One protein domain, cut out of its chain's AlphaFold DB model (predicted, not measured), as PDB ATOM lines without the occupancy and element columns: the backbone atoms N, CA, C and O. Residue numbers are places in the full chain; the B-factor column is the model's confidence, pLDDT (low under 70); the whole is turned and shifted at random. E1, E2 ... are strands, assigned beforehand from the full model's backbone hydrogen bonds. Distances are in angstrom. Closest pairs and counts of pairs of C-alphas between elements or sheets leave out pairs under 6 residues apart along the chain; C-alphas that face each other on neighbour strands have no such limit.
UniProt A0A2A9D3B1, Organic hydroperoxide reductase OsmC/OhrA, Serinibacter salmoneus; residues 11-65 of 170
ATOM      1  N   ALA A  11     187.431 188.535 240.821       82.44
ATOM      2  CA  ALA A  11     187.870 188.951 239.489       82.44
ATOM      3  C   ALA A  11     186.750 188.826 238.450       82.44
ATOM      4  O   ALA A  11     185.882 187.958 238.517       82.44
ATOM      5  N   THR A  12     186.811 189.703 237.452       87.12
ATOM      6  CA  THR A  12     186.026 189.608 236.220       87.12
ATOM      7  C   THR A  12     186.927 189.926 235.034       87.12
ATOM      8  O   THR A  12     187.971 190.563 235.186       87.12
ATOM      9  N   THR A  13     186.533 189.478 233.846       87.88
ATOM     10  CA  THR A  13     187.142 189.915 232.584       87.88
ATOM     11  C   THR A  13     186.079 190.553 231.704       87.88
ATOM     12  O   THR A  13     184.911 190.169 231.759       87.88
ATOM     13  N   LEU A  14     186.482 191.533 230.897       92.19
ATOM     14  CA  LEU A  14     185.602 192.253 229.985       92.19
ATOM     15  C   LEU A  14     186.243 192.294 228.599       92.19
ATOM     16  O   LEU A  14     187.431 192.589 228.478       92.19
ATOM     17  N   ALA A  15     185.455 192.013 227.564       94.50
ATOM     18  CA  ALA A  15     185.868 192.142 226.172       94.50
ATOM     19  C   ALA A  15     184.836 192.949 225.378       94.50
ATOM     20  O   ALA A  15     183.637 192.674 225.443       94.50
ATOM     21  N   TRP A  16     185.327 193.920 224.614       97.44
ATOM     22  CA  TRP A  16     184.573 194.678 223.624       97.44
ATOM     23  C   TRP A  16     185.289 194.555 222.282       97.44
ATOM     24  O   TRP A  16     186.515 194.671 222.224       97.44
ATOM     25  N   GLU A  17     184.529 194.345 221.214       96.38
ATOM     26  CA  GLU A  17     185.041 194.281 219.849       96.38
ATOM     27  C   GLU A  17     184.259 195.261 218.975       96.38
ATOM     28  O   GLU A  17     183.029 195.288 218.980       96.38
ATOM     29  N   GLY A  18     184.976 196.083 218.214       95.69
ATOM     30  CA  GLY A  18     184.367 197.083 217.351       95.69
ATOM     31  C   GLY A  18     185.386 198.081 216.819       95.69
ATOM     32  O   GLY A  18     186.594 197.864 216.878       95.69
ATOM     33  N   ASN A  19     184.893 199.195 216.282       97.38
ATOM     34  CA  ASN A  19     185.731 200.246 215.719       97.38
ATOM     35  C   ASN A  19     185.173 201.619 216.097       97.38
ATOM     36  O   ASN A  19     184.123 202.008 215.602       97.38
ATOM     37  N   THR A  20     185.870 202.373 216.946       97.62
ATOM     38  CA  THR A  20     185.438 203.720 217.359       97.62
ATOM     39  C   THR A  20     185.711 204.794 216.302       97.62
ATOM     40  O   THR A  20     185.080 205.851 216.335       97.62
ATOM     41  N   ALA A  21     186.581 204.530 215.317       98.06
ATOM     42  CA  ALA A  21     186.887 205.475 214.239       98.06
ATOM     43  C   ALA A  21     185.699 205.701 213.284       98.06
ATOM     44  O   ALA A  21     185.684 206.687 212.553       98.06
ATOM     45  N   VAL A  22     184.677 204.834 213.324       97.75
ATOM     46  CA  VAL A  22     183.411 205.022 212.589       97.75
ATOM     47  C   VAL A  22     182.535 206.140 213.178       97.75
ATOM     48  O   VAL A  22     181.533 206.514 212.577       97.75
ATOM     49  N   GLY A  23     182.923 206.700 214.331       97.94
ATOM     50  CA  GLY A  23     182.296 207.862 214.956       97.94
ATOM     51  C   GLY A  23     181.502 207.527 216.220       97.94
ATOM     52  O   GLY A  23     180.975 206.428 216.384       97.94
ATOM     53  N   TYR A  24     181.376 208.513 217.118       96.56
ATOM     54  CA  TYR A  24     180.817 208.344 218.470       96.56
ATOM     55  C   TYR A  24     179.430 207.683 218.512       96.56
ATOM     56  O   TYR A  24     179.148 206.863 219.387       96.56
ATOM     57  N   ARG A  25     178.558 208.026 217.558       96.75
ATOM     58  CA  ARG A  25     177.182 207.511 217.506       96.75
ATOM     59  C   ARG A  25     177.056 206.159 216.797       96.75
ATOM     60  O   ARG A  25     175.975 205.592 216.819       96.75
ATOM     61  N   ALA A  26     178.113 205.685 216.140       96.19
ATOM     62  CA  ALA A  26     178.027 204.600 215.163       96.19
ATOM     63  C   ALA A  26     178.643 203.270 215.633       96.19
ATOM     64  O   ALA A  26     178.318 202.230 215.069       96.19
ATOM     65  N   TYR A  27     179.512 203.270 216.649       97.44
ATOM     66  CA  TYR A  27     180.053 202.025 217.206       97.44
ATOM     67  C   TYR A  27     179.083 201.389 218.222       97.44
ATOM     68  O   TYR A  27     178.393 202.096 218.962       97.44
ATOM     69  N   SER A  28     179.050 200.054 218.284       96.50
ATOM     70  CA  SER A  28     178.264 199.321 219.289       96.50
ATOM     71  C   SER A  28     178.877 199.466 220.681       96.50
ATOM     72  O   SER A  28     180.094 199.406 220.821       96.50
ATOM     73  N   ARG A  29     178.051 199.606 221.720       98.12
ATOM     74  CA  ARG A  29     178.489 199.548 223.128       98.12
ATOM     75  C   ARG A  29     178.315 198.165 223.749       98.12
ATOM     76  O   ARG A  29     178.646 197.989 224.921       98.12
ATOM     77  N   GLU A  30     177.816 197.205 222.973       97.88
ATOM     78  CA  GLU A  30     177.671 195.825 223.414       97.88
ATOM     79  C   GLU A  30     179.039 195.235 223.752       97.88
ATOM     80  O   GLU A  30     179.976 195.295 222.957       97.88
ATOM     81  N   HIS A  31     179.157 194.667 224.942       97.19
ATOM     82  CA  HIS A  31     180.371 194.020 225.402       97.19
ATOM     83  C   HIS A  31     180.037 192.846 226.311       97.19
ATOM     84  O   HIS A  31     178.911 192.664 226.775       97.19
ATOM     85  N   VAL A  32     181.044 192.021 226.560       94.62
ATOM     86  CA  VAL A  32     180.895 190.784 227.310       94.62
ATOM     87  C   VAL A  32     181.684 190.866 228.601       94.62
ATOM     88  O   VAL A  32     182.901 191.037 228.555       94.62
ATOM     89  N   VAL A  33     181.015 190.647 229.729       92.38
ATOM     90  CA  VAL A  33     181.652 190.439 231.035       92.38
ATOM     91  C   VAL A  33     181.609 188.960 231.379       92.38
ATOM     92  O   VAL A  33     180.589 188.308 231.179       92.38
ATOM     93  N   ARG A  34     182.703 188.406 231.897       87.06
ATOM     94  CA  ARG A  34     182.764 187.041 232.432       87.06
ATOM     95  C   ARG A  34     183.178 187.071 233.897       87.06
ATOM     96  O   ARG A  34     184.124 187.775 234.258       87.06
ATOM     97  N   PHE A  35     182.479 186.293 234.714       83.38
ATOM     98  CA  PHE A  35     182.790 186.108 236.132       83.38
ATOM     99  C   PHE A  35     183.710 184.898 236.297       83.38
ATOM    100  O   PHE A  35     183.570 183.929 235.554       83.38
ATOM    101  N   GLY A  36     184.641 184.937 237.249       69.81
ATOM    102  CA  GLY A  36     185.542 183.819 237.524       69.81
ATOM    103  C   GLY A  36     186.388 184.037 238.775       69.81
ATOM    104  O   GLY A  36     186.414 185.130 239.342       69.81
ATOM    105  N   ASP A  37     187.088 182.991 239.206       59.66
ATOM    106  CA  ASP A  37     187.947 183.058 240.386       59.66
ATOM    107  C   ASP A  37     189.266 183.776 240.082       59.66
ATOM    108  O   ASP A  37     189.870 183.611 239.013       59.66
ATOM    109  N   VAL A  38     189.745 184.538 241.069       53.31
ATOM    110  CA  VAL A  38     191.077 185.152 241.055       53.31
ATOM    111  C   VAL A  38     192.127 184.050 240.928       53.31
ATOM    112  O   VAL A  38     192.263 183.211 241.813       53.31
ATOM    113  N   GLY A  39     192.880 184.050 239.826       51.00
ATOM    114  CA  GLY A  39     193.923 183.051 239.569       51.00
ATOM    115  C   GLY A  39     193.468 181.821 238.780       51.00
ATOM    116  O   GLY A  39     194.289 180.941 238.533       51.00
ATOM    117  N   SER A  40     192.208 181.762 238.327       50.12
ATOM    118  CA  SER A  40     191.877 180.886 237.200       50.12
ATOM    119  C   SER A  40     192.636 181.396 235.973       50.12
ATOM    120  O   SER A  40     192.561 182.571 235.619       50.12
ATOM    121  N   ASP A  41     193.473 180.531 235.402       46.84
ATOM    122  CA  ASP A  41     194.332 180.861 234.271       46.84
ATOM    123  C   ASP A  41     193.488 181.535 233.182       46.84
ATOM    124  O   ASP A  41     192.574 180.917 232.630       46.84
ATOM    125  N   SER A  42     193.793 182.800 232.875       47.62
ATOM    126  CA  SER A  42     193.079 183.608 231.870       47.62
ATOM    127  C   SER A  42     192.989 182.935 230.490       47.62
ATOM    128  O   SER A  42     192.203 183.355 229.652       47.62
ATOM    129  N   ALA A  43     193.763 181.870 230.260       44.25
ATOM    130  CA  ALA A  43     193.759 181.042 229.063       44.25
ATOM    131  C   ALA A  43     192.614 180.011 228.987       44.25
ATOM    132  O   ALA A  43     192.357 179.484 227.906       44.25
ATOM    133  N   ARG A  44     191.897 179.706 230.079       48.22
ATOM    134  CA  ARG A  44     190.710 178.827 230.038       48.22
ATOM    135  C   ARG A  44     189.434 179.648 229.866       48.22
ATOM    136  O   ARG A  44     188.530 179.595 230.694       48.22
ATOM    137  N   PHE A  45     189.369 180.367 228.747       50.03
ATOM    138  CA  PHE A  45     188.214 181.155 228.293       50.03
ATOM    139  C   PHE A  45     186.890 180.362 228.215       50.03
ATOM    140  O   PHE A  45     185.823 180.978 228.216       50.03
ATOM    141  N   ASP A  46     186.959 179.024 228.205       49.09
ATOM    142  CA  ASP A  46     185.818 178.117 228.018       49.09
ATOM    143  C   ASP A  46     185.396 177.340 229.281       49.09
ATOM    144  O   ASP A  46     184.455 176.545 229.229       49.09
ATOM    145  N   SER A  47     186.062 177.522 230.429       44.66
ATOM    146  CA  SER A  47     185.694 176.769 231.635       44.66
ATOM    147  C   SER A  47     184.523 177.439 232.341       44.66
ATOM    148  O   SER A  47     184.690 178.434 233.044       44.66
ATOM    149  N   ALA A  48     183.334 176.868 232.156       44.56
ATOM    150  CA  ALA A  48     182.118 177.248 232.852       44.56
ATOM    151  C   ALA A  48     182.367 177.377 234.365       44.56
ATOM    152  O   ALA A  48     182.695 176.401 235.043       44.56
ATOM    153  N   VAL A  49     182.176 178.584 234.899       47.16
ATOM    154  CA  VAL A  49     181.796 178.747 236.305       47.16
ATOM    155  C   VAL A  49     180.557 177.880 236.506       47.16
ATOM    156  O   VAL A  49     179.635 177.950 235.696       47.16
ATOM    157  N   ASN A  50     180.544 177.009 237.516       41.53
ATOM    158  CA  ASN A  50     179.401 176.132 237.766       41.53
ATOM    159  C   ASN A  50     178.147 176.982 238.055       41.53
ATOM    160  O   ASN A  50     177.967 177.497 239.154       41.53
ATOM    161  N   GLY A  51     177.318 177.140 237.021       46.50
ATOM    162  CA  GLY A  51     176.141 178.000 236.945       46.50
ATOM    163  C   GLY A  51     176.021 178.581 235.528       46.50
ATOM    164  O   GLY A  51     176.995 179.062 234.965       46.50
ATOM    165  N   SER A  52     174.831 178.564 234.924       48.34
ATOM    166  CA  SER A  52     174.558 179.021 233.541       48.34
ATOM    167  C   SER A  52     174.955 180.485 233.213       48.34
ATOM    168  O   SER A  52     174.755 180.920 232.081       48.34
ATOM    169  N   ALA A  53     175.508 181.254 234.156       55.22
ATOM    170  CA  ALA A  53     175.751 182.694 234.048       55.22
ATOM    171  C   ALA A  53     177.229 183.107 234.216       55.22
ATOM    172  O   ALA A  53     177.510 184.215 234.658       55.22
ATOM    173  N   GLY A  54     178.202 182.274 233.824       72.62
ATOM    174  CA  GLY A  54     179.627 182.668 233.776       72.62
ATOM    175  C   GLY A  54     179.946 183.843 232.827       72.62
ATOM    176  O   GLY A  54     181.106 184.223 232.672       72.62
ATOM    177  N   ARG A  55     178.928 184.413 232.170       83.12
ATOM    178  CA  ARG A  55     179.005 185.502 231.199       83.12
ATOM    179  C   ARG A  55     177.740 186.370 231.251       83.12
ATOM    180  O   ARG A  55     176.641 185.827 231.314       83.12
ATOM    181  N   LEU A  56     177.894 187.685 231.108       91.38
ATOM    182  CA  LEU A  56     176.838 188.649 230.789       91.38
ATOM    183  C   LEU A  56     177.172 189.394 229.496       91.38
ATOM    184  O   LEU A  56     178.336 189.696 229.230       91.38
ATOM    185  N   VAL A  57     176.142 189.689 228.707       95.00
ATOM    186  CA  VAL A  57     176.215 190.649 227.602       95.00
ATOM    187  C   VAL A  57     175.601 191.945 228.106       95.00
ATOM    188  O   VAL A  57     174.469 191.936 228.583       95.00
ATOM    189  N   LEU A  58     176.376 193.020 228.059       97.00
ATOM    190  CA  LEU A  58     176.024 194.328 228.596       97.00
ATOM    191  C   LEU A  58     176.078 195.375 227.491       97.00
ATOM    192  O   LEU A  58     176.746 195.186 226.476       97.00
ATOM    193  N   SER A  59     175.454 196.516 227.738       98.38
ATOM    194  CA  SER A  59     175.625 197.727 226.941       98.38
ATOM    195  C   SER A  59     175.764 198.944 227.865       98.38
ATOM    196  O   SER A  59     175.647 198.829 229.080       98.38
ATOM    197  N   ALA A  60     176.049 200.119 227.309       98.06
ATOM    198  CA  ALA A  60     175.822 201.376 228.021       98.06
ATOM    199  C   ALA A  60     174.316 201.613 228.252       98.06
ATOM    200  O   ALA A  60     173.481 200.978 227.602       98.06
ATOM    201  N   ASP A  61     173.972 202.567 229.117       97.25
ATOM    202  CA  ASP A  61     172.607 203.087 229.213       97.25
ATOM    203  C   ASP A  61     172.126 203.669 227.866       97.25
ATOM    204  O   ASP A  61     172.918 204.181 227.064       97.25
ATOM    205  N   ALA A  62     170.819 203.607 227.613       96.69
ATOM    206  CA  ALA A  62     170.198 204.163 226.416       96.69
ATOM    207  C   ALA A  62     170.423 205.681 226.287       96.69
ATOM    208  O   ALA A  62     170.632 206.177 225.175       96.69
ATOM    209  N   ALA A  63     170.469 206.411 227.409       95.06
ATOM    210  CA  ALA A  63     170.838 207.827 227.449       95.06
ATOM    211  C   ALA A  63     172.248 208.074 226.878       95.06
ATOM    212  O   ALA A  63     172.511 209.111 226.268       95.06
ATOM    213  N   PHE A  64     173.129 207.076 226.976       95.50
ATOM    214  CA  PHE A  64     174.497 207.096 226.454       95.50
ATOM    215  C   PHE A  64     174.665 206.250 225.181       95.50
ATOM    216  O   PHE A  64     175.769 205.784 224.872       95.50
ATOM    217  N   LEU A  65     173.585 206.120 224.396       97.50
ATOM    218  CA  LEU A  65     173.510 205.441 223.093       97.50
ATOM    219  C   LEU A  65     173.715 203.919 223.148       97.50
ATOM    220  O   LEU A  65     174.163 203.323 222.167       97.50
TER     221      LEU A  65
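What this domain is: This is residues 11 to 65 of the 170 residues of the protein "Organic hydroperoxide reductase OsmC/OhrA" of Serinibacter salmoneus (UniProt A0A2A9D3B1). Little regular structure is present: a small sheet of three strands has one long loop at one end, residues 16 to 30, and another at the opposite end, residues 37 to 54. The strands E1, E2 and E3 form a meander, each the antiparallel neighbour of the one before, in the order E1 - E2 - E3. The printed part has 55 residues, 15 of them in named strands, with no named helix; the class is all strand. It is loose and elongated, with a radius of gyration of the C-alphas of 13.9 A and spans of 37 by 20 by 15 A.

How they stand to each other: E1, residues 11 to 15, and E2, residues 31 to 36, form an antiparallel hairpin at 156 degrees, with N 34 and O 13 2.8 A apart. E2 and E3, residues 55 to 58, form another at 150 degrees, with N 56 and O 33 2.8 A apart.

Where its parts are: E1 begins at C-alpha 11 (187.870, 188.951, 239.489) and measures 13.8 A. E2 measures 16.7 A. E3 measures 9.7 A and ends at C-alpha 58 (176.024, 194.328, 228.596).

The domain as a whole: The C-alphas farthest apart, of Gly 23 and Asn 50, are 39.2 A apart. Both links are long, and the printed part has no cut. Residues 36 to 53 have pLDDT under 70.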